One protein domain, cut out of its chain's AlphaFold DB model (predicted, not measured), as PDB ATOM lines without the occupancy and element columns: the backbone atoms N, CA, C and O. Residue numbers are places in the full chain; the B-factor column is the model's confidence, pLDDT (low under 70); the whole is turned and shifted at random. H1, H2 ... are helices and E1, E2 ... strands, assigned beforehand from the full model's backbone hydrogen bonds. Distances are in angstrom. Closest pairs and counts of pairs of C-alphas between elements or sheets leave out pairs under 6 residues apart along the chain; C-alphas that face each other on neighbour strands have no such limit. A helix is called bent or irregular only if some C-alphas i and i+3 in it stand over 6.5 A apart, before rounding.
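This is residues 5 to 175 of the 818 residues of the protein "RCK N-terminal domain-containing protein" of Arcticibacterium luteifluviistationis (UniProt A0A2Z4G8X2). A strongly twisted sheet of six strands is the core of three layers, with H1 and H2 packed on one face and H4 and H5 on the other. Beyond its E6 edge, the long link of residues 151 to 168 makes one end of the longest axis; the link after H3, round Gln 76, makes the other. The printed part has 171 residues with six named helices and six named strands, in the order E1 H1 E2 H2 E3 H3 H4 E4 H5 E5 H6 E6, of mixed class. The sheet runs E3 E2 E1 E4 E5 E6 and is mixed, with E6 antiparallel to E5 and the other neighbours parallel. The whole is compact, with a radius of gyration of the C-alphas of 15.6 A and spans of 53 by 37 by 35 A.

E1, residues 5 to 10, H1, residues 16 to 36, and E2, residues 40 to 44, form a strand-helix-strand unit, two parallel neighbour strands with a helix between; N 6 and O 41 are 2.9 A apart, within hydrogen-bond range. E2, H2, residues 50 to 60, and E3, residues 64 to 67, form another, with N 42 and O 64 at 2.8 A. H1 and H2 touch, at Arg 27 and Ile 57 (closest C-alphas 6.1 A), at a steep tilt of 51 degrees, the same way. H3, residues 68 to 71, is not on the sheet, and is close to but not clearly touching H4, residues 80 to 94. E4, residues 97 to 102, is parallel to E1, with N 7 and O 97 at 2.9 A. E4, H5, residues 113 to 121, and E5, residues 128 to 133, form a third unit, with N 98 and O 128 at 2.8 A; the three crossovers are right-handed. H4 and H5 touch, with the C-alphas of Gly 88 and Ile 116 closest at 5.2 A. H6, residues 147 to 150, only grazes the sheet. E6, residues 169 to 173, is antiparallel to E5, with N 129 and O 172 at 2.8 A. In H2, H4 and H5 every O i to N i+4 pair is within hydrogen-bond range, in H1 15 of 17; H3 and H6 are too short for one.

E1 begins at C-alpha 5 (238.522, 282.205, 279.514) and is 17.1 A long. H1 is 31.2 A long and irregular, C-alphas 17 and 20 being 7.1 A apart. H2 is 15.6 A long, H4 21.4 A, E4 15.3 A and E5 15.7 A. E6 ends at C-alpha 173 (227.480, 272.140, 274.493).

The C-alphas farthest apart, of Gln 76 and Lys 156, are 53.6 A apart. The printed part has no cut. The links E5 to H6 and H6 to E6 are long. Residues 147 to 148 and 153 to 155 have pLDDT under 70.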
ATOM      1  N   THR A   5     238.048 281.805 280.847       91.69
ATOM      2  CA  THR A   5     238.522 282.205 279.514       91.69
ATOM      3  C   THR A   5     237.449 281.969 278.456       91.69
ATOM      4  O   THR A   5     236.972 280.836 278.288       91.69
ATOM      5  N   ILE A   6     237.104 283.036 277.739       94.38
ATOM      6  CA  ILE A   6     236.100 283.078 276.675       94.38
ATOM      7  C   ILE A   6     236.790 283.508 275.383       94.38
ATOM      8  O   ILE A   6     237.600 284.428 275.393       94.38
ATOM      9  N   ALA A   7     236.489 282.833 274.282       95.38
ATOM     10  CA  ALA A   7     236.932 283.193 272.942       95.38
ATOM     11  C   ALA A   7     235.793 283.868 272.179       95.38
ATOM     12  O   ALA A   7     234.642 283.460 272.339       95.38
ATOM     13  N   LEU A   8     236.110 284.831 271.313       95.62
ATOM     14  CA  LEU A   8     235.158 285.380 270.351       95.62
ATOM     15  C   LEU A   8     235.668 285.232 268.919       95.62
ATOM     16  O   LEU A   8     236.860 285.355 268.653       95.62
ATOM     17  N   THR A   9     234.740 284.947 268.015       94.69
ATOM     18  CA  THR A   9     234.940 284.967 266.570       94.69
ATOM     19  C   THR A   9     233.685 285.522 265.902       94.69
ATOM     20  O   THR A   9     232.568 285.307 266.382       94.69
ATOM     21  N   GLY A  10     233.832 286.235 264.792       92.31
ATOM     22  CA  GLY A  10     232.684 286.702 264.034       92.31
ATOM     23  C   GLY A  10     233.038 287.262 262.670       92.31
ATOM     24  O   GLY A  10     234.200 287.339 262.280       92.31
ATOM     25  N   HIS A  11     231.997 287.605 261.920       90.06
ATOM     26  CA  HIS A  11     232.143 288.162 260.579       90.06
ATOM     27  C   HIS A  11     232.673 289.600 260.591       90.06
ATOM     28  O   HIS A  11     232.382 290.385 261.494       90.06
ATOM     29  N   ILE A  12     233.436 289.932 259.548       89.81
ATOM     30  CA  ILE A  12     233.958 291.284 259.305       89.81
ATOM     31  C   ILE A  12     232.888 292.140 258.611       89.81
ATOM     32  O   ILE A  12     232.698 293.303 258.949       89.81
ATOM     33  N   ASP A  13     232.142 291.538 257.681       90.62
ATOM     34  CA  ASP A  13     231.158 292.184 256.808       90.62
ATOM     35  C   ASP A  13     229.764 292.305 257.451       90.62
ATOM     36  O   ASP A  13     228.751 291.991 256.829       90.62
ATOM     37  N   LEU A  14     229.689 292.716 258.721       91.00
ATOM     38  CA  LEU A  14     228.403 292.950 259.392       91.00
ATOM     39  C   LEU A  14     227.658 294.132 258.757       91.00
ATOM     40  O   LEU A  14     228.258 295.183 258.533       91.00
ATOM     41  N   ILE A  15     226.344 293.982 258.562       90.38
ATOM     42  CA  ILE A  15     225.467 295.043 258.045       90.38
ATOM     43  C   ILE A  15     225.543 296.255 258.978       90.38
ATOM     44  O   ILE A  15     225.402 296.119 260.194       90.38
ATOM     45  N   LEU A  16     225.786 297.439 258.410       88.25
ATOM     46  CA  LEU A  16     226.036 298.660 259.176       88.25
ATOM     47  C   LEU A  16     224.871 299.017 260.112       88.25
ATOM     48  O   LEU A  16     225.107 299.267 261.294       88.25
ATOM     49  N   ASP A  17     223.643 298.967 259.596       88.19
ATOM     50  CA  ASP A  17     222.421 299.319 260.330       88.19
ATOM     51  C   ASP A  17     222.106 298.338 261.472       88.19
ATOM     52  O   ASP A  17     221.432 298.694 262.439       88.19
ATOM     53  N   ASP A  18     222.664 297.126 261.416       89.44
ATOM     54  CA  ASP A  18     222.439 296.076 262.411       89.44
ATOM     55  C   ASP A  18     223.442 296.122 263.568       89.44
ATOM     56  O   ASP A  18     223.224 295.496 264.613       89.44
ATOM     57  N   LYS A  19     224.553 296.855 263.413       91.69
ATOM     58  CA  LYS A  19     225.612 296.934 264.432       91.69
ATOM     59  C   LYS A  19     225.097 297.371 265.809       91.69
ATOM     60  O   LYS A  19     225.525 296.740 266.776       91.69
ATOM     61  N   PRO A  20     224.179 298.352 265.954       93.50
ATOM     62  CA  PRO A  20     223.625 298.719 267.261       93.50
ATOM     63  C   PRO A  20     222.890 297.560 267.947       93.50
ATOM     64  O   PRO A  20     223.113 297.289 269.124       93.50
ATOM     65  N   ILE A  21     222.081 296.803 267.199       90.31
ATOM     66  CA  ILE A  21     221.351 295.646 267.741       90.31
ATOM     67  C   ILE A  21     222.341 294.560 268.179       90.31
ATOM     68  O   ILE A  21     222.198 293.977 269.257       90.31
ATOM     69  N   ILE A  22     223.369 294.292 267.366       93.19
ATOM     70  CA  ILE A  22     224.432 293.333 267.699       93.19
ATOM     71  C   ILE A  22     225.193 293.781 268.955       93.19
ATOM     72  O   ILE A  22     225.455 292.947 269.826       93.19
ATOM     73  N   TYR A  23     225.502 295.077 269.071       95.69
ATOM     74  CA  TYR A  23     226.159 295.672 270.236       95.69
ATOM     75  C   TYR A  23     225.352 295.401 271.507       95.69
ATOM     76  O   TYR A  23     225.867 294.796 272.450       95.69
ATOM     77  N   ASP A  24     224.063 295.743 271.506       93.88
ATOM     78  CA  ASP A  24     223.181 295.566 272.663       93.88
ATOM     79  C   ASP A  24     223.046 294.094 273.071       93.88
ATOM     80  O   ASP A  24     223.140 293.750 274.255       93.88
ATOM     81  N   LYS A  25     222.875 293.190 272.095       92.88
ATOM     82  CA  LYS A  25     222.765 291.744 272.351       92.88
ATOM     83  C   LYS A  25     224.058 291.156 272.908       92.88
ATOM     84  O   LYS A  25     223.997 290.319 273.814       92.88
ATOM     85  N   LEU A  26     225.213 291.568 272.386       95.62
ATOM     86  CA  LEU A  26     226.512 291.098 272.861       95.62
ATOM     87  C   LEU A  26     226.839 291.659 274.248       95.62
ATOM     88  O   LEU A  26     227.275 290.907 275.121       95.62
ATOM     89  N   ARG A  27     226.538 292.937 274.492       96.44
ATOM     90  CA  ARG A  27     226.689 293.587 275.797       96.44
ATOM     91  C   ARG A  27     225.853 292.900 276.866       96.44
ATOM     92  O   ARG A  27     226.385 292.539 277.916       96.44
ATOM     93  N   ALA A  28     224.577 292.641 276.583       93.75
ATOM     94  CA  ALA A  28     223.710 291.884 277.481       93.75
ATOM     95  C   ALA A  28     224.288 290.493 277.791       93.75
ATOM     96  O   ALA A  28     224.279 290.065 278.948       93.75
ATOM     97  N   LYS A  29     224.863 289.811 276.789       94.06
ATOM     98  CA  LYS A  29     225.476 288.493 276.987       94.06
ATOM     99  C   LYS A  29     226.737 288.546 277.850       94.06
ATOM    100  O   LYS A  29     226.927 287.682 278.701       94.06
ATOM    101  N   PHE A  30     227.594 289.549 277.675       95.06
ATOM    102  CA  PHE A  30     228.761 289.733 278.541       95.06
ATOM    103  C   PHE A  30     228.362 290.037 279.988       95.06
ATOM    104  O   PHE A  30     228.954 289.465 280.901       95.06
ATOM    105  N   ILE A  31     227.323 290.850 280.205       93.75
ATOM    106  CA  ILE A  31     226.775 291.110 281.545       93.75
ATOM    107  C   ILE A  31     226.252 289.816 282.182       93.75
ATOM    108  O   ILE A  31     226.592 289.514 283.325       93.75
ATOM    109  N   GLU A  32     225.482 289.014 281.442       91.62
ATOM    110  CA  GLU A  32     225.010 287.699 281.900       91.62
ATOM    111  C   GLU A  32     226.184 286.811 282.346       91.62
ATOM    112  O   GLU A  32     226.163 286.225 283.428       91.62
ATOM    113  N   LEU A  33     227.248 286.754 281.543       90.69
ATOM    114  CA  LEU A  33     228.421 285.938 281.838       90.69
ATOM    115  C   LEU A  33     229.206 286.455 283.051       90.69
ATOM    116  O   LEU A  33     229.695 285.634 283.834       90.69
ATOM    117  N   LEU A  34     229.320 287.775 283.228       90.69
ATOM    118  CA  LEU A  34     229.947 288.399 284.400       90.69
ATOM    119  C   LEU A  34     229.155 288.125 285.684       90.69
ATOM    120  O   LEU A  34     229.752 287.873 286.726       90.69
ATOM    121  N   ASN A  35     227.823 288.081 285.611       89.06
ATOM    122  CA  ASN A  35     226.985 287.737 286.764       89.06
ATOM    123  C   ASN A  35     227.204 286.290 287.233       89.06
ATOM    124  O   ASN A  35     227.088 285.991 288.420       89.06
ATOM    125  N   VAL A  36     227.538 285.385 286.308       86.69
ATOM    126  CA  VAL A  36     227.786 283.966 286.609       86.69
ATOM    127  C   VAL A  36     229.245 283.703 287.014       86.69
ATOM    128  O   VAL A  36     229.517 282.778 287.782       86.69
ATOM    129  N   ASN A  37     230.204 284.491 286.520       84.69
ATOM    130  CA  ASN A  37     231.638 284.243 286.694       84.69
ATOM    131  C   ASN A  37     232.336 285.412 287.403       84.69
ATOM    132  O   ASN A  37     232.306 286.534 286.920       84.69
ATOM    133  N   LYS A  38     233.102 285.130 288.470       79.50
ATOM    134  CA  LYS A  38     233.838 286.156 289.248       79.50
ATOM    135  C   LYS A  38     234.759 287.063 288.416       79.50
ATOM    136  O   LYS A  38     235.023 288.187 288.820       79.50
ATOM    137  N   SER A  39     235.315 286.550 287.317       86.00
ATOM    138  CA  SER A  39     236.189 287.301 286.410       86.00
ATOM    139  C   SER A  39     236.295 286.589 285.065       86.00
ATOM    140  O   SER A  39     236.447 285.359 285.035       86.00
ATOM    141  N   ILE A  40     236.278 287.360 283.980       91.69
ATOM    142  CA  ILE A  40     236.338 286.871 282.601       91.69
ATOM    143  C   ILE A  40     237.602 287.397 281.922       91.69
ATOM    144  O   ILE A  40     237.980 288.552 282.111       91.69
ATOM    145  N   VAL A  41     238.234 286.542 281.120       93.94
ATOM    146  CA  VAL A  41     239.290 286.929 280.177       93.94
ATOM    147  C   VAL A  41     238.792 286.642 278.766       93.94
ATOM    148  O   VAL A  41     238.414 285.505 278.471       93.94
ATOM    149  N   LEU A  42     238.797 287.659 277.907       95.31
ATOM    150  CA  LEU A  42     238.370 287.573 276.513       95.31
ATOM    151  C   LEU A  42     239.583 287.393 275.591       95.31
ATOM    152  O   LEU A  42     240.443 288.268 275.509       95.31
ATOM    153  N   LEU A  43     239.637 286.264 274.885       95.19
ATOM    154  CA  LEU A  43     240.561 286.014 273.781       95.19
ATOM    155  C   LEU A  43     239.903 286.454 272.472       95.19
ATOM    156  O   LEU A  43     238.818 285.968 272.142       95.19
ATOM    157  N   ILE A  44     240.550 287.350 271.730       92.69
ATOM    158  CA  ILE A  44     239.948 287.952 270.536       92.69
ATOM    159  C   ILE A  44     241.001 288.413 269.519       92.69
ATOM    160  O   ILE A  44     242.098 288.839 269.898       92.69
ATOM    161  N   GLY A  45     240.666 288.318 268.229       87.38
ATOM    162  CA  GLY A  45     241.461 288.856 267.121       87.38
ATOM    163  C   GLY A  45     241.283 290.370 266.970       87.38
ATOM    164  O   GLY A  45     240.518 290.994 267.711       87.38
ATOM    165  N   LYS A  46     242.058 291.009 266.089       83.56
ATOM    166  CA  LYS A  46     242.001 292.463 265.827       83.56
ATOM    167  C   LYS A  46     241.306 292.797 264.498       83.56
ATOM    168  O   LYS A  46     241.606 293.819 263.884       83.56
ATOM    169  N   ALA A  47     240.417 291.927 264.024       80.94
ATOM    170  CA  ALA A  47     239.677 292.182 262.796       80.94
ATOM    171  C   ALA A  47     238.641 293.311 262.985       80.94
ATOM    172  O   ALA A  47     238.216 293.615 264.101       80.94
ATOM    173  N   GLU A  48     238.232 293.942 261.886       85.69
ATOM    174  CA  GLU A  48     237.078 294.849 261.883       85.69
ATOM    175  C   GLU A  48     235.760 294.061 262.034       85.69
ATOM    176  O   GLU A  48     235.727 292.834 261.910       85.69
ATOM    177  N   GLY A  49     234.656 294.763 262.303       90.31
ATOM    178  CA  GLY A  49     233.330 294.149 262.421       90.31
ATOM    179  C   GLY A  49     233.075 293.560 263.809       90.31
ATOM    180  O   GLY A  49     233.094 294.289 264.802       90.31
ATOM    181  N   ALA A  50     232.797 292.256 263.889       92.31
ATOM    182  CA  ALA A  50     232.428 291.588 265.141       92.31
ATOM    183  C   ALA A  50     233.489 291.730 266.244       92.31
ATOM    184  O   ALA A  50     233.152 291.995 267.401       92.31
ATOM    185  N   ASP A  51     234.764 291.584 265.879       92.44
ATOM    186  CA  ASP A  51     235.885 291.656 266.816       92.44
ATOM    187  C   ASP A  51     236.015 293.060 267.432       92.44
ATOM    188  O   ASP A  51     236.265 293.204 268.630       92.44
ATOM    189  N   GLN A  52     235.786 294.104 266.629       94.06
ATOM    190  CA  GLN A  52     235.797 295.494 267.081       94.06
ATOM    191  C   GLN A  52     234.674 295.774 268.088       94.06
ATOM    192  O   GLN A  52     234.955 296.256 269.184       94.06
ATOM    193  N   ILE A  53     233.428 295.415 267.751       95.12
ATOM    194  CA  ILE A  53     232.258 295.607 268.630       95.12
ATOM    195  C   ILE A  53     232.498 294.929 269.984       95.12
ATOM    196  O   ILE A  53     232.297 295.515 271.047       95.12
ATOM    197  N   ALA A  54     232.990 293.692 269.960       95.31
ATOM    198  CA  ALA A  54     233.296 292.949 271.172       95.31
ATOM    199  C   ALA A  54     234.400 293.600 272.021       95.31
ATOM    200  O   ALA A  54     234.306 293.582 273.249       95.31
ATOM    201  N   ARG A  55     235.440 294.172 271.395       94.81
ATOM    202  CA  ARG A  55     236.504 294.904 272.104       94.81
ATOM    203  C   ARG A  55     235.972 296.165 272.773       94.81
ATOM    204  O   ARG A  55     236.310 296.396 273.930       94.81
ATOM    205  N   GLU A  56     235.143 296.942 272.081       95.62
ATOM    206  CA  GLU A  56     234.524 298.160 272.623       95.62
ATOM    207  C   GLU A  56     233.703 297.844 273.881       95.62
ATOM    208  O   GLU A  56     233.949 298.416 274.945       95.62
ATOM    209  N   ILE A  57     232.832 296.833 273.804       96.75
ATOM    210  CA  ILE A  57     232.019 296.378 274.940       96.75
ATOM    211  C   ILE A  57     232.901 295.823 276.069       96.75
ATOM    212  O   ILE A  57     232.647 296.076 277.246       96.75
ATOM    213  N   ALA A  58     233.940 295.047 275.745       95.25
ATOM    214  CA  ALA A  58     234.832 294.482 276.755       95.25
ATOM    215  C   ALA A  58     235.579 295.575 277.536       95.25
ATOM    216  O   ALA A  58     235.712 295.455 278.752       95.25
ATOM    217  N   VAL A  59     236.012 296.649 276.866       95.50
ATOM    218  CA  VAL A  59     236.605 297.825 277.521       95.50
ATOM    219  C   VAL A  59     235.572 298.540 278.396       95.50
ATOM    220  O   VAL A  59     235.882 298.840 279.548       95.50
ATOM    221  N   GLU A  60     234.349 298.751 277.897       96.19
ATOM    222  CA  GLU A  60     233.248 299.378 278.651       96.19
ATOM    223  C   GLU A  60     232.943 298.625 279.959       96.19
ATOM    224  O   GLU A  60     232.769 299.233 281.013       96.19
ATOM    225  N   LEU A  61     232.919 297.290 279.904       95.25
ATOM    226  CA  LEU A  61     232.591 296.423 281.039       95.25
ATOM    227  C   LEU A  61     233.803 296.050 281.914       95.25
ATOM    228  O   LEU A  61     233.651 295.281 282.863       95.25
ATOM    229  N   GLY A  62     235.006 296.548 281.604       93.94
ATOM    230  CA  GLY A  62     236.226 296.234 282.356       93.94
ATOM    231  C   GLY A  62     236.681 294.769 282.251       93.94
ATOM    232  O   GLY A  62     237.304 294.244 283.175       93.94
ATOM    233  N   ILE A  63     236.368 294.086 281.147       94.50
ATOM    234  CA  ILE A  63     236.786 292.705 280.878       94.50
ATOM    235  C   ILE A  63     238.239 292.696 280.385       94.50
ATOM    236  O   ILE A  63     238.607 293.422 279.464       94.50
ATOM    237  N   THR A  64     239.076 291.823 280.953       94.06
ATOM    238  CA  THR A  64     240.478 291.686 280.533       94.06
ATOM    239  C   THR A  64     240.571 291.097 279.126       94.06
ATOM    240  O   THR A  64     240.121 289.975 278.891       94.06
ATOM    241  N   ILE A  65     241.220 291.815 278.206       94.00
ATOM    242  CA  ILE A  65     241.411 291.392 276.812       94.00
ATOM    243  C   ILE A  65     242.813 290.802 276.624       94.00
ATOM    244  O   ILE A  65     243.818 291.421 276.979       94.00
ATOM    245  N   VAL A  66     242.887 289.625 276.006       93.81
ATOM    246  CA  VAL A  66     244.128 289.014 275.520       93.81
ATOM    247  C   VAL A  66     244.113 289.034 273.997       93.81
ATOM    248  O   VAL A  66     243.332 288.337 273.349       93.81
ATOM    249  N   ASP A  67     245.001 289.853 273.441       89.06
ATOM    250  CA  ASP A  67     245.097 290.096 272.005       89.06
ATOM    251  C   ASP A  67     245.845 288.962 271.294       89.06
ATOM    252  O   ASP A  67     247.026 288.725 271.580       89.06
ATOM    253  N   LEU A  68     245.173 288.262 270.376       87.81
ATOM    254  CA  LEU A  68     245.764 287.128 269.657       87.81
ATOM    255  C   LEU A  68     246.963 287.539 268.805       87.81
ATOM    256  O   LEU A  68     247.943 286.800 268.769       87.81
ATOM    257  N   ASP A  69     246.937 288.728 268.200       82.56
ATOM    258  CA  ASP A  69     248.028 289.211 267.341       82.56
ATOM    259  C   ASP A  69     249.322 289.484 268.128       82.56
ATOM    260  O   ASP A  69     250.420 289.518 267.571       82.56
ATOM    261  N   LYS A  70     249.223 289.653 269.456       83.25
ATOM    262  CA  LYS A  70     250.393 289.740 270.346       83.25
ATOM    263  C   LYS A  70     250.933 288.363 270.733       83.25
ATOM    264  O   LYS A  70     252.122 288.248 271.020       83.25
ATOM    265  N   GLN A  71     250.072 287.346 270.766       85.38
ATOM    266  CA  GLN A  71     250.432 285.972 271.140       85.38
ATOM    267  C   GLN A  71     250.971 285.174 269.949       85.38
ATOM    268  O   GLN A  71     251.886 284.367 270.095       85.38
ATOM    269  N   LEU A  72     250.415 285.411 268.762       86.38
ATOM    270  CA  LEU A  72     250.762 284.735 267.523       86.38
ATOM    271  C   LEU A  72     251.181 285.782 266.503       86.38
ATOM    272  O   LEU A  72     250.356 286.547 266.022       86.38
ATOM    273  N   LYS A  73     252.468 285.801 266.150       82.81
ATOM    274  CA  LYS A  73     252.948 286.647 265.056       82.81
ATOM    275  C   LYS A  73     252.686 285.965 263.705       82.81
ATOM    276  O   LYS A  73     252.844 284.736 263.621       82.81
ATOM    277  N   PRO A  74     252.323 286.733 262.662       80.06
ATOM    278  CA  PRO A  74     252.228 286.208 261.306       80.06
ATOM    279  C   PRO A  74     253.600 285.705 260.851       80.06
ATOM    280  O   PRO A  74     254.621 286.350 261.108       80.06
ATOM    281  N   ILE A  75     253.635 284.535 260.210       86.81
ATOM    282  CA  ILE A  75     254.872 283.999 259.636       86.81
ATOM    283  C   ILE A  75     255.087 284.652 258.268       86.81
ATOM    284  O   ILE A  75     254.160 284.815 257.479       86.81
ATOM    285  N   GLN A  76     256.321 285.061 257.974       81.06
ATOM    286  CA  GLN A  76     256.642 285.704 256.702       81.06
ATOM    287  C   GLN A  76     256.379 284.739 255.531       81.06
ATOM    288  O   GLN A  76     256.918 283.636 255.506       81.06
ATOM    289  N   GLY A  77     255.547 285.157 254.571       79.25
ATOM    290  CA  GLY A  77     255.129 284.333 253.427       79.25
ATOM    291  C   GLY A  77     253.921 283.420 253.684       79.25
ATOM    292  O   GLY A  77     253.499 282.711 252.775       79.25
ATOM    293  N   GLU A  78     253.346 283.437 254.889       85.00
ATOM    294  CA  GLU A  78     252.150 282.660 255.232       85.00
ATOM    295  C   GLU A  78     250.879 283.281 254.616       85.00
ATOM    296  O   GLU A  78     250.659 284.491 254.748       85.00
ATOM    297  N   PRO A  79     250.009 282.488 253.963       85.88
ATOM    298  CA  PRO A  79     248.704 282.963 253.516       85.88
ATOM    299  C   PRO A  79     247.844 283.436 254.695       85.88
ATOM    300  O   PRO A  79     247.799 282.792 255.742       85.88
ATOM    301  N   SER A  80     247.077 284.512 254.513       82.50
ATOM    302  CA  SER A  80     246.237 285.086 255.578       82.50
ATOM    303  C   SER A  80     245.267 284.077 256.208       82.50
ATOM    304  O   SER A  80     245.059 284.100 257.418       82.50
ATOM    305  N   GLY A  81     244.714 283.150 255.418       84.69
ATOM    306  CA  GLY A  81     243.835 282.086 255.917       84.69
ATOM    307  C   GLY A  81     244.514 281.130 256.906       84.69
ATOM    308  O   GLY A  81     243.886 280.740 257.886       84.69
ATOM    309  N   GLU A  82     245.791 280.797 256.698       87.88
ATOM    310  CA  GLU A  82     246.572 279.945 257.614       87.88
ATOM    311  C   GLU A  82     246.872 280.674 258.927       87.88
ATOM    312  O   GLU A  82     246.730 280.113 260.017       87.88
ATOM    313  N   TYR A  83     247.179 281.971 258.841       88.31
ATOM    314  CA  TYR A  83     247.356 282.809 260.022       88.31
ATOM    315  C   TYR A  83     246.081 282.863 260.882       88.31
ATOM    316  O   TYR A  83     246.127 282.580 262.083       88.31
ATOM    317  N   TYR A  84     244.924 283.147 260.275       89.00
ATOM    318  CA  TYR A  84     243.643 283.161 260.993       89.00
ATOM    319  C   TYR A  84     243.237 281.775 261.505       89.00
ATOM    320  O   TYR A  84     242.685 281.655 262.598       89.00
ATOM    321  N   ARG A  85     243.564 280.707 260.771       91.12
ATOM    322  CA  ARG A  85     243.363 279.330 261.233       91.12
ATOM    323  C   ARG A  85     244.142 279.048 262.514       91.12
ATOM    324  O   ARG A  85     243.554 278.560 263.475       91.12
ATOM    325  N   ARG A  86     245.423 279.423 262.574       92.00
ATOM    326  CA  ARG A  86     246.244 279.295 263.790       92.00
ATOM    327  C   ARG A  86     245.691 280.109 264.961       92.00
ATOM    328  O   ARG A  86     245.727 279.640 266.099       92.00
ATOM    329  N   GLN A  87     245.159 281.306 264.702       91.12
ATOM    330  CA  GLN A  87     244.441 282.073 265.725       91.12
ATOM    331  C   GLN A  87     243.210 281.310 266.232       91.12
ATOM    332  O   GLN A  87     243.031 281.169 267.442       91.12
ATOM    333  N   GLY A  88     242.413 280.747 265.324       91.44
ATOM    334  CA  GLY A  88     241.275 279.883 265.633       91.44
ATOM    335  C   GLY A  88     241.639 278.674 266.498       91.44
ATOM    336  O   GLY A  88     241.002 278.422 267.522       91.44
ATOM    337  N   GLU A  89     242.709 277.962 266.145       92.50
ATOM    338  CA  GLU A  89     243.227 276.833 266.925       92.50
ATOM    339  C   GLU A  89     243.617 277.258 268.344       92.50
ATOM    340  O   GLU A  89     243.314 276.562 269.319       92.50
ATOM    341  N   TYR A  90     244.244 278.428 268.487       93.25
ATOM    342  CA  TYR A  90     244.587 278.985 269.790       93.25
ATOM    343  C   TYR A  90     243.346 279.361 270.607       93.25
ATOM    344  O   TYR A  90     243.297 279.051 271.801       93.25
ATOM    345  N   LEU A  91     242.330 279.969 269.986       93.06
ATOM    346  CA  LEU A  91     241.048 280.273 270.628       93.06
ATOM    347  C   LEU A  91     240.398 279.002 271.182       93.06
ATOM    348  O   LEU A  91     240.107 278.917 272.376       93.06
ATOM    349  N   VAL A  92     240.236 277.983 270.336       92.25
ATOM    350  CA  VAL A  92     239.589 276.722 270.713       92.25
ATOM    351  C   VAL A  92     240.404 275.971 271.761       92.25
ATOM    352  O   VAL A  92     239.832 275.379 272.675       92.25
ATOM    353  N   LYS A  93     241.737 275.997 271.697       92.19
ATOM    354  CA  LYS A  93     242.585 275.324 272.688       92.19
ATOM    355  C   LYS A  93     242.481 275.960 274.077       92.19
ATOM    356  O   LYS A  93     242.422 275.228 275.063       92.19
ATOM    357  N   ASN A  94     242.448 277.291 274.156       92.06
ATOM    358  CA  ASN A  94     242.591 278.020 275.420       92.06
ATOM    359  C   ASN A  94     241.264 278.491 276.040       92.06
ATOM    360  O   ASN A  94     241.238 278.830 277.223       92.06
ATOM    361  N   ALA A  95     240.160 278.494 275.288       91.75
ATOM    362  CA  ALA A  95     238.846 278.852 275.811       91.75
ATOM    363  C   ALA A  95     237.985 277.622 276.125       91.75
ATOM    364  O   ALA A  95     238.007 276.613 275.421       91.75
ATOM    365  N   THR A  96     237.174 277.718 277.179       88.38
ATOM    366  CA  THR A  96     236.110 276.724 277.454       88.38
ATOM    367  C   THR A  96     234.775 277.131 276.837       88.38
ATOM    368  O   THR A  96     233.880 276.304 276.689       88.38
ATOM    369  N   MET A  97     234.658 278.405 276.461       93.69
ATOM    370  CA  MET A  97     233.475 278.998 275.865       93.69
ATOM    371  C   MET A  97     233.864 279.758 274.597       93.69
ATOM    372  O   MET A  97     234.835 280.511 274.621       93.69
ATOM    373  N   LEU A  98     233.109 279.569 273.520       95.50
ATOM    374  CA  LEU A  98     233.267 280.281 272.256       95.50
ATOM    375  C   LEU A  98     232.005 281.096 271.982       95.50
ATOM    376  O   LEU A  98     230.911 280.540 271.980       95.50
ATOM    377  N   ILE A  99     232.150 282.388 271.724       95.94
ATOM    378  CA  ILE A  99     231.084 283.258 271.235       95.94
ATOM    379  C   ILE A  99     231.289 283.446 269.732       95.94
ATOM    380  O   ILE A  99     232.357 283.872 269.302       95.94
ATOM    381  N   ALA A 100     230.277 283.100 268.940       95.00
ATOM    382  CA  ALA A 100     230.298 283.180 267.486       95.00
ATOM    383  C   ALA A 100     229.225 284.161 266.992       95.00
ATOM    384  O   ALA A 100     228.034 283.899 267.160       95.00
ATOM    385  N   LEU A 101     229.638 285.268 266.371       95.06
ATOM    386  CA  LEU A 101     228.752 286.205 265.668       95.06
ATOM    387  C   LEU A 101     228.722 285.793 264.193       95.06
ATOM    388  O   LEU A 101     229.611 286.148 263.417       95.06
ATOM    389  N   TRP A 102     227.752 284.953 263.833       92.50
ATOM    390  CA  TRP A 102     227.829 284.127 262.628       92.50
ATOM    391  C   TRP A 102     226.468 283.994 261.940       92.50
ATOM    392  O   TRP A 102     225.429 283.905 262.594       92.50
ATOM    393  N   ASP A 103     226.479 283.911 260.613       88.75
ATOM    394  CA  ASP A 103     225.285 283.707 259.781       88.75
ATOM    395  C   ASP A 103     224.843 282.239 259.701       88.75
ATOM    396  O   ASP A 103     223.781 281.942 259.161       88.75
ATOM    397  N   GLY A 104     225.642 281.318 260.250       88.19
ATOM    398  CA  GLY A 104     225.315 279.896 260.338       88.19
ATOM    399  C   GLY A 104     225.720 279.040 259.144       88.19
ATOM    400  O   GLY A 104     225.478 277.835 259.163       88.19
ATOM    401  N   ILE A 105     226.347 279.617 258.117       86.50
ATOM    402  CA  ILE A 105     226.734 278.876 256.909       86.50
ATOM    403  C   ILE A 105     228.187 278.399 257.004       86.50
ATOM    404  O   ILE A 105     229.115 279.186 257.228       86.50
ATOM    405  N   PHE A 106     228.410 277.092 256.816       85.62
ATOM    406  CA  PHE A 106     229.752 276.506 256.732       85.62
ATOM    407  C   PHE A 106     230.369 276.734 255.350       85.62
ATOM    408  O   PHE A 106     230.473 275.823 254.539       85.62
ATOM    409  N   SER A 107     230.839 277.953 255.105       81.44
ATOM    410  CA  SER A 107     231.435 278.362 253.822       81.44
ATOM    411  C   SER A 107     232.734 277.639 253.429       81.44
ATOM    412  O   SER A 107     233.226 277.819 252.319       81.44
ATOM    413  N   GLY A 108     233.355 276.880 254.340       80.56
ATOM    414  CA  GLY A 108     234.635 276.205 254.095       80.56
ATOM    415  C   GLY A 108     235.841 277.142 253.943       80.56
ATOM    416  O   GLY A 108     236.927 276.681 253.591       80.56
ATOM    417  N   LYS A 109     235.675 278.444 254.216       84.56
ATOM    418  CA  LYS A 109     236.757 279.433 254.184       84.56
ATOM    419  C   LYS A 109     237.736 279.185 255.335       84.56
ATOM    420  O   LYS A 109     237.372 279.334 256.500       84.56
ATOM    421  N   LEU A 110     238.981 278.858 254.990       87.31
ATOM    422  CA  LEU A 110     240.059 278.602 255.947       87.31
ATOM    423  C   LEU A 110     240.261 279.796 256.894       87.31
ATOM    424  O   LEU A 110     240.392 280.932 256.433       87.31
ATOM    425  N   GLY A 111     240.261 279.539 258.205       86.25
ATOM    426  CA  GLY A 111     240.432 280.563 259.239       86.25
ATOM    427  C   GLY A 111     239.238 281.507 259.430       86.25
ATOM    428  O   GLY A 111     239.316 282.428 260.236       86.25
ATOM    429  N   GLY A 112     238.130 281.306 258.711       89.38
ATOM    430  CA  GLY A 112     236.895 282.060 258.926       89.38
ATOM    431  C   GLY A 112     236.116 281.593 260.159       89.38
ATOM    432  O   GLY A 112     236.362 280.519 260.705       89.38
ATOM    433  N   THR A 113     235.100 282.365 260.552       91.00
ATOM    434  CA  THR A 113     234.207 282.073 261.690       91.00
ATOM    435  C   THR A 113     233.660 280.645 261.672       91.00
ATOM    436  O   THR A 113     233.673 279.955 262.689       91.00
ATOM    437  N   SER A 114     233.222 280.166 260.505       90.12
ATOM    438  CA  SER A 114     232.674 278.819 260.335       90.12
ATOM    439  C   SER A 114     233.716 277.709 260.546       90.12
ATOM    440  O   SER A 114     233.392 276.679 261.134       90.12
ATOM    441  N   ASP A 115     234.971 277.922 260.136       91.00
ATOM    442  CA  ASP A 115     236.090 276.995 260.368       91.00
ATOM    443  C   ASP A 115     236.435 276.930 261.867       91.00
ATOM    444  O   ASP A 115     236.585 275.847 262.428       91.00
ATOM    445  N   ILE A 116     236.437 278.075 262.561       92.88
ATOM    446  CA  ILE A 116     236.677 278.146 264.016       92.88
ATOM    447  C   ILE A 116     235.556 277.450 264.800       92.88
ATOM    448  O   ILE A 116     235.824 276.667 265.715       92.88
ATOM    449  N   VAL A 117     234.293 277.687 264.433       92.12
ATOM    450  CA  VAL A 117     233.144 276.982 265.027       92.12
ATOM    451  C   VAL A 117     233.274 275.475 264.809       92.12
ATOM    452  O   VAL A 117     233.088 274.707 265.753       92.12
ATOM    453  N   LYS A 118     233.669 275.033 263.610       89.19
ATOM    454  CA  LYS A 118     233.911 273.613 263.320       89.19
ATOM    455  C   LYS A 118     235.016 273.024 264.203       89.19
ATOM    456  O   LYS A 118     234.813 271.974 264.806       89.19
ATOM    457  N   MET A 119     236.143 273.721 264.357       91.31
ATOM    458  CA  MET A 119     237.217 273.304 265.270       91.31
ATOM    459  C   MET A 119     236.718 273.145 266.709       91.31
ATOM    460  O   MET A 119     237.121 272.208 267.396       91.31
ATOM    461  N   ALA A 120     235.830 274.031 267.170       91.31
ATOM    462  CA  ALA A 120     235.234 273.924 268.496       91.31
ATOM    463  C   ALA A 120     234.323 272.694 268.630       91.31
ATOM    464  O   ALA A 120     234.376 272.020 269.658       91.31
ATOM    465  N   LEU A 121     233.538 272.371 267.596       88.06
ATOM    466  CA  LEU A 121     232.684 271.177 267.554       88.06
ATOM    467  C   LEU A 121     233.489 269.871 267.558       88.06
ATOM    468  O   LEU A 121     233.075 268.893 268.181       88.06
ATOM    469  N   ASP A 122     234.643 269.860 266.891       86.69
ATOM    470  CA  ASP A 122     235.529 268.696 266.798       86.69
ATOM    471  C   ASP A 122     236.585 268.616 267.911       86.69
ATOM    472  O   ASP A 122     237.363 267.656 267.969       86.69
ATOM    473  N   ALA A 123     236.603 269.588 268.825       87.12
ATOM    474  CA  ALA A 123     237.558 269.632 269.919       87.12
ATOM    475  C   ALA A 123     237.450 268.394 270.827       87.12
ATOM    476  O   ALA A 123     236.374 267.894 271.151       87.12
ATOM    477  N   SER A 124     238.598 267.925 271.323       83.12
ATOM    478  CA  SER A 124     238.669 266.814 272.284       83.12
ATOM    479  C   SER A 124     238.234 267.192 273.705       83.12
ATOM    480  O   SER A 124     238.133 266.317 274.563       83.12
ATOM    481  N   SER A 125     238.003 268.479 273.964       85.06
ATOM    482  CA  SER A 125     237.532 269.005 275.247       85.06
ATOM    483  C   SER A 125     236.118 269.550 275.101       85.06
ATOM    484  O   SER A 125     235.752 270.037 274.035       85.06
ATOM    485  N   GLU A 126     235.337 269.471 276.177       88.81
ATOM    486  CA  GLU A 126     233.999 270.057 276.233       88.81
ATOM    487  C   GLU A 126     234.079 271.579 276.060       88.81
ATOM    488  O   GLU A 126     234.869 272.260 276.724       88.81
ATOM    489  N   LYS A 127     233.269 272.091 275.134       90.12
ATOM    490  CA  LYS A 127     233.137 273.503 274.784       90.12
ATOM    491  C   LYS A 127     231.676 273.904 274.870       90.12
ATOM    492  O   LYS A 127     230.798 273.167 274.425       90.12
ATOM    493  N   THR A 128     231.433 275.114 275.349       91.81
ATOM    494  CA  THR A 128     230.137 275.779 275.197       91.81
ATOM    495  C   THR A 128     230.240 276.813 274.084       91.81
ATOM    496  O   THR A 128     231.031 277.747 274.179       91.81
ATOM    497  N   ILE A 129     229.454 276.654 273.026       92.25
ATOM    498  CA  ILE A 129     229.375 277.585 271.903       92.25
ATOM    499  C   ILE A 129     228.109 278.426 272.074       92.25
ATOM    500  O   ILE A 129     227.009 277.881 272.123       92.25
ATOM    501  N   HIS A 130     228.261 279.744 272.159       92.06
ATOM    502  CA  HIS A 130     227.173 280.712 272.090       92.06
ATOM    503  C   HIS A 130     227.180 281.350 270.706       92.06
ATOM    504  O   HIS A 130     228.060 282.139 270.377       92.06
ATOM    505  N   HIS A 131     226.202 281.002 269.888       92.44
ATOM    506  CA  HIS A 131     226.032 281.516 268.539       92.44
ATOM    507  C   HIS A 131     224.986 282.630 268.546       92.44
ATOM    508  O   HIS A 131     223.825 282.381 268.864       92.44
ATOM    509  N   LEU A 132     225.393 283.853 268.207       92.50
ATOM    510  CA  LEU A 132     224.476 284.930 267.849       92.50
ATOM    511  C   LEU A 132     224.222 284.860 266.344       92.50
ATOM    512  O   LEU A 132     225.160 284.949 265.549       92.50
ATOM    513  N   ILE A 133     222.958 284.676 265.969       90.56
ATOM    514  CA  ILE A 133     222.542 284.569 264.569       90.56
ATOM    515  C   ILE A 133     222.577 285.963 263.937       90.56
ATOM    516  O   ILE A 133     221.650 286.750 264.134       90.56
ATOM    517  N   CYS A 134     223.635 286.260 263.183       89.94
ATOM    518  CA  CYS A 134     223.854 287.578 262.588       89.94
ATOM    519  C   CYS A 134     223.758 287.515 261.057       89.94
ATOM    520  O   CYS A 134     224.523 286.758 260.452       89.94
ATOM    521  N   PRO A 135     222.882 288.307 260.413       88.50
ATOM    522  CA  PRO A 135     223.012 288.589 258.987       88.50
ATOM    523  C   PRO A 135     224.297 289.390 258.713       88.50
ATOM    524  O   PRO A 135     224.895 289.985 259.614       88.50
ATOM    525  N   ARG A 136     224.742 289.379 257.456       89.50
ATOM    526  CA  ARG A 136     225.948 290.072 256.983       89.50
ATOM    527  C   ARG A 136     225.754 290.552 255.547       89.50
ATOM    528  O   ARG A 136     224.864 290.062 254.857       89.50
ATOM    529  N   GLU A 137     226.600 291.454 255.068       86.12
ATOM    530  CA  GLU A 137     226.455 292.064 253.738       86.12
ATOM    531  C   GLU A 137     226.397 291.023 252.613       86.12
ATOM    532  O   GLU A 137     225.579 291.123 251.699       86.12
ATOM    533  N   SER A 138     227.223 289.979 252.688       81.06
ATOM    534  CA  SER A 138     227.202 288.915 251.676       81.06
ATOM    535  C   SER A 138     226.166 287.813 251.932       81.06
ATOM    536  O   SER A 138     225.957 286.969 251.062       81.06
ATOM    537  N   ASN A 139     225.469 287.828 253.075       86.00
ATOM    538  CA  ASN A 139     224.329 286.953 253.344       86.00
ATOM    539  C   ASN A 139     223.336 287.586 254.339       86.00
ATOM    540  O   ASN A 139     223.492 287.486 255.558       86.00
ATOM    541  N   HIS A 140     222.265 288.166 253.802       85.44
ATOM    542  CA  HIS A 140     221.198 288.807 254.578       85.44
ATOM    543  C   HIS A 140     220.243 287.802 255.249       85.44
ATOM    544  O   HIS A 140     219.419 288.192 256.072       85.44
ATOM    545  N   PHE A 141     220.344 286.511 254.914       88.00
ATOM    546  CA  PHE A 141     219.399 285.473 255.336       88.00
ATOM    547  C   PHE A 141     220.129 284.394 256.153       88.00
ATOM    548  O   PHE A 141     220.419 283.309 255.635       88.00
ATOM    549  N   PRO A 142     220.479 284.681 257.419       87.12
ATOM    550  CA  PRO A 142     221.194 283.743 258.268       87.12
ATOM    551  C   PRO A 142     220.318 282.534 258.618       87.12
ATOM    552  O   PRO A 142     219.084 282.580 258.544       87.12
ATOM    553  N   VAL A 143     220.968 281.444 259.028       86.50
ATOM    554  CA  VAL A 143     220.333 280.173 259.398       86.50
ATOM    555  C   VAL A 143     220.923 279.664 260.713       86.50
ATOM    556  O   VAL A 143     222.113 279.781 260.965       86.50
ATOM    557  N   SER A 144     220.117 279.063 261.582       81.56
ATOM    558  CA  SER A 144     220.642 278.307 262.721       81.56
ATOM    559  C   SER A 144     221.064 276.913 262.262       81.56
ATOM    560  O   SER A 144     220.223 276.026 262.116       81.56
ATOM    561  N   ASN A 145     222.360 276.670 262.058       76.19
ATOM    562  CA  ASN A 145     222.807 275.315 261.711       76.19
ATOM    563  C   ASN A 145     222.757 274.335 262.901       76.19
ATOM    564  O   ASN A 145     222.769 273.121 262.731       76.19
ATOM    565  N   PHE A 146     222.610 274.852 264.121       75.31
ATOM    566  CA  PHE A 146     222.370 274.049 265.323       75.31
ATOM    567  C   PHE A 146     220.882 273.728 265.539       75.31
ATOM    568  O   PHE A 146     220.490 273.333 266.636       75.31
ATOM    569  N   ALA A 147     220.034 273.888 264.514       68.19
ATOM    570  CA  ALA A 147     218.593 273.668 264.630       68.19
ATOM    571  C   ALA A 147     218.232 272.252 265.117       68.19
ATOM    572  O   ALA A 147     217.319 272.094 265.926       68.19
ATOM    573  N   ALA A 148     218.993 271.227 264.719       66.19
ATOM    574  CA  ALA A 148     218.768 269.846 265.161       66.19
ATOM    575  C   ALA A 148     218.834 269.663 266.695       66.19
ATOM    576  O   ALA A 148     218.196 268.764 267.237       66.19
ATOM    577  N   GLU A 149     219.543 270.544 267.402       70.12
ATOM    578  CA  GLU A 149     219.742 270.498 268.858       70.12
ATOM    579  C   GLU A 149     218.649 271.260 269.630       70.12
ATOM    580  O   GLU A 149     218.627 271.287 270.866       70.12
ATOM    581  N   ILE A 150     217.699 271.870 268.911       70.94
ATOM    582  CA  ILE A 150     216.557 272.559 269.517       70.94
ATOM    583  C   ILE A 150     215.622 271.556 270.203       70.94
ATOM    584  O   ILE A 150     215.011 271.881 271.221       70.94
ATOM    585  N   ILE A 151     215.523 270.327 269.691       72.06
ATOM    586  CA  ILE A 151     214.628 269.303 270.234       72.06
ATOM    587  C   ILE A 151     215.380 268.448 271.253       72.06
ATOM    588  O   ILE A 151     216.213 267.613 270.900       72.06
ATOM    589  N   ASN A 152     215.037 268.581 272.534       72.25
ATOM    590  CA  ASN A 152     215.579 267.707 273.565       72.25
ATOM    591  C   ASN A 152     214.826 266.373 273.577       72.25
ATOM    592  O   ASN A 152     213.747 266.257 274.162       72.25
ATOM    593  N   LEU A 153     215.434 265.349 272.972       65.81
ATOM    594  CA  LEU A 153     214.829 264.019 272.868       65.81
ATOM    595  C   LEU A 153     214.546 263.376 274.237       65.81
ATOM    596  O   LEU A 153     213.578 262.634 274.374       65.81
ATOM    597  N   LYS A 154     215.364 263.662 275.261       66.50
ATOM    598  CA  LYS A 154     215.207 263.066 276.598       66.50
ATOM    599  C   LYS A 154     214.058 263.690 277.376       66.50
ATOM    600  O   LYS A 154     213.327 262.975 278.055       66.50
ATOM    601  N   SER A 155     213.922 265.017 277.322       64.56
ATOM    602  CA  SER A 155     212.860 265.715 278.050       64.56
ATOM    603  C   SER A 155     211.583 265.924 277.246       64.56
ATOM    604  O   SER A 155     210.621 266.402 277.835       64.56
ATOM    605  N   LYS A 156     211.550 265.559 275.956       71.19
ATOM    606  CA  LYS A 156     210.424 265.811 275.040       71.19
ATOM    607  C   LYS A 156     210.006 267.287 275.008       71.19
ATOM    608  O   LYS A 156     208.828 267.611 274.963       71.19
ATOM    609  N   THR A 157     210.979 268.190 275.092       73.50
ATOM    610  CA  THR A 157     210.756 269.646 275.101       73.50
ATOM    611  C   THR A 157     211.625 270.310 274.049       73.50
ATOM    612  O   THR A 157     212.687 269.792 273.696       73.50
ATOM    613  N   PHE A 158     211.219 271.492 273.612       77.19
ATOM    614  CA  PHE A 158     212.072 272.388 272.854       77.19
ATOM    615  C   PHE A 158     212.954 273.197 273.814       77.19
ATOM    616  O   PHE A 158     212.499 273.670 274.852       77.19
ATOM    617  N   ASN A 159     214.235 273.344 273.489       74.75
ATOM    618  CA  ASN A 159     215.155 274.215 274.228       74.75
ATOM    619  C   ASN A 159     214.983 275.694 273.828       74.75
ATOM    620  O   ASN A 159     215.455 276.576 274.529       74.75
ATOM    621  N   ARG A 160     214.359 275.954 272.673       78.81
ATOM    622  CA  ARG A 160     214.011 277.278 272.140       78.81
ATOM    623  C   ARG A 160     212.980 277.128 271.021       78.81
ATOM    624  O   ARG A 160     212.631 276.016 270.644       78.81
ATOM    625  N   ILE A 161     212.558 278.238 270.432       79.50
ATOM    626  CA  ILE A 161     211.747 278.243 269.210       79.50
ATOM    627  C   ILE A 161     212.496 277.495 268.076       79.50
ATOM    628  O   ILE A 161     213.680 277.786 267.863       79.50
ATOM    629  N   PRO A 162     211.838 276.559 267.354       79.94
ATOM    630  CA  PRO A 162     212.461 275.611 266.424       79.94
ATOM    631  C   PRO A 162     212.823 276.174 265.048       79.94
ATOM    632  O   PRO A 162     213.106 275.404 264.145       79.94
ATOM    633  N   PHE A 163     212.878 277.494 264.876       80.44
ATOM    634  CA  PHE A 163     213.286 278.119 263.619       80.44
ATOM    635  C   PHE A 163     214.252 279.287 263.848       80.44
ATOM    636  O   PHE A 163     214.507 279.721 264.978       80.44
ATOM    637  N   THR A 164     214.839 279.766 262.749       82.19
ATOM    638  CA  THR A 164     215.860 280.815 262.785       82.19
ATOM    639  C   THR A 164     215.253 282.179 263.075       82.19
ATOM    640  O   THR A 164     214.314 282.611 262.408       82.19
ATOM    641  N   VAL A 165     215.853 282.867 264.043       80.44
ATOM    642  CA  VAL A 165     215.450 284.192 264.512       80.44
ATOM    643  C   VAL A 165     216.677 285.091 264.500       80.44
ATOM    644  O   VAL A 165     217.687 284.739 265.121       80.44
ATOM    645  N   HIS A 166     216.597 286.223 263.803       84.19
ATOM    646  CA  HIS A 166     217.706 287.174 263.715       84.19
ATOM    647  C   HIS A 166     218.067 287.708 265.105       84.19
ATOM    648  O   HIS A 166     217.196 287.935 265.945       84.19
ATOM    649  N   TYR A 167     219.367 287.843 265.365       86.12
ATOM    650  CA  TYR A 167     219.935 288.335 266.625       86.12
ATOM    651  C   TYR A 167     219.466 287.566 267.873       86.12
ATOM    652  O   TYR A 167     219.439 288.099 268.986       86.12
ATOM    653  N   SER A 168     219.102 286.291 267.698       85.38
ATOM    654  CA  SER A 168     218.824 285.372 268.802       85.38
ATOM    655  C   SER A 168     220.054 284.536 269.140       85.38
ATOM    656  O   SER A 168     220.835 284.169 268.260       85.38
ATOM    657  N   TRP A 169     220.200 284.200 270.420       86.75
ATOM    658  CA  TRP A 169     221.263 283.322 270.895       86.75
ATOM    659  C   TRP A 169     220.876 281.846 270.747       86.75
ATOM    660  O   TRP A 169     219.773 281.428 271.108       86.75
ATOM    661  N   VAL A 170     221.805 281.035 270.253       85.31
ATOM    662  CA  VAL A 170     221.772 279.572 270.331       85.31
ATOM    663  C   VAL A 170     222.952 279.127 271.179       85.31
ATOM    664  O   VAL A 170     224.075 279.571 270.961       85.31
ATOM    665  N   GLN A 171     222.713 278.250 272.149       86.06
ATOM    666  CA  GLN A 171     223.781 277.639 272.930       86.06
ATOM    667  C   GLN A 171     223.920 276.167 272.557       86.06
ATOM    668  O   GLN A 171     222.934 275.433 272.533       86.06
ATOM    669  N   PHE A 172     225.154 275.733 272.321       84.81
ATOM    670  CA  PHE A 172     225.494 274.342 272.069       84.81
ATOM    671  C   PHE A 172     226.616 273.893 273.004       84.81
ATOM    672  O   PHE A 172     227.636 274.566 273.121       84.81
ATOM    673  N   ASN A 173     226.441 272.750 273.665       86.31
ATOM    674  CA  ASN A 173     227.480 272.140 274.493       86.31
ATOM    675  C   ASN A 173     228.030 270.916 273.760       86.31
ATOM    676  O   ASN A 173     227.280 269.991 273.442       86.31
ATOM    677  N   THR A 174     229.332 270.903 273.483       82.69
ATOM    678  CA  THR A 174     229.974 269.782 272.794       82.69
ATOM    679  C   THR A 174     230.135 268.597 273.746       82.69
ATOM    680  O   THR A 174     230.449 268.758 274.922       82.69
ATOM    681  N   SER A 175     229.933 267.376 273.248       70.19
ATOM    682  CA  SER A 175     230.216 266.164 274.026       70.19
ATOM    683  C   SER A 175     231.636 265.672 273.745       70.19
ATOM    684  O   SER A 175     232.095 265.674 272.603       70.19
TER     685      SER A 175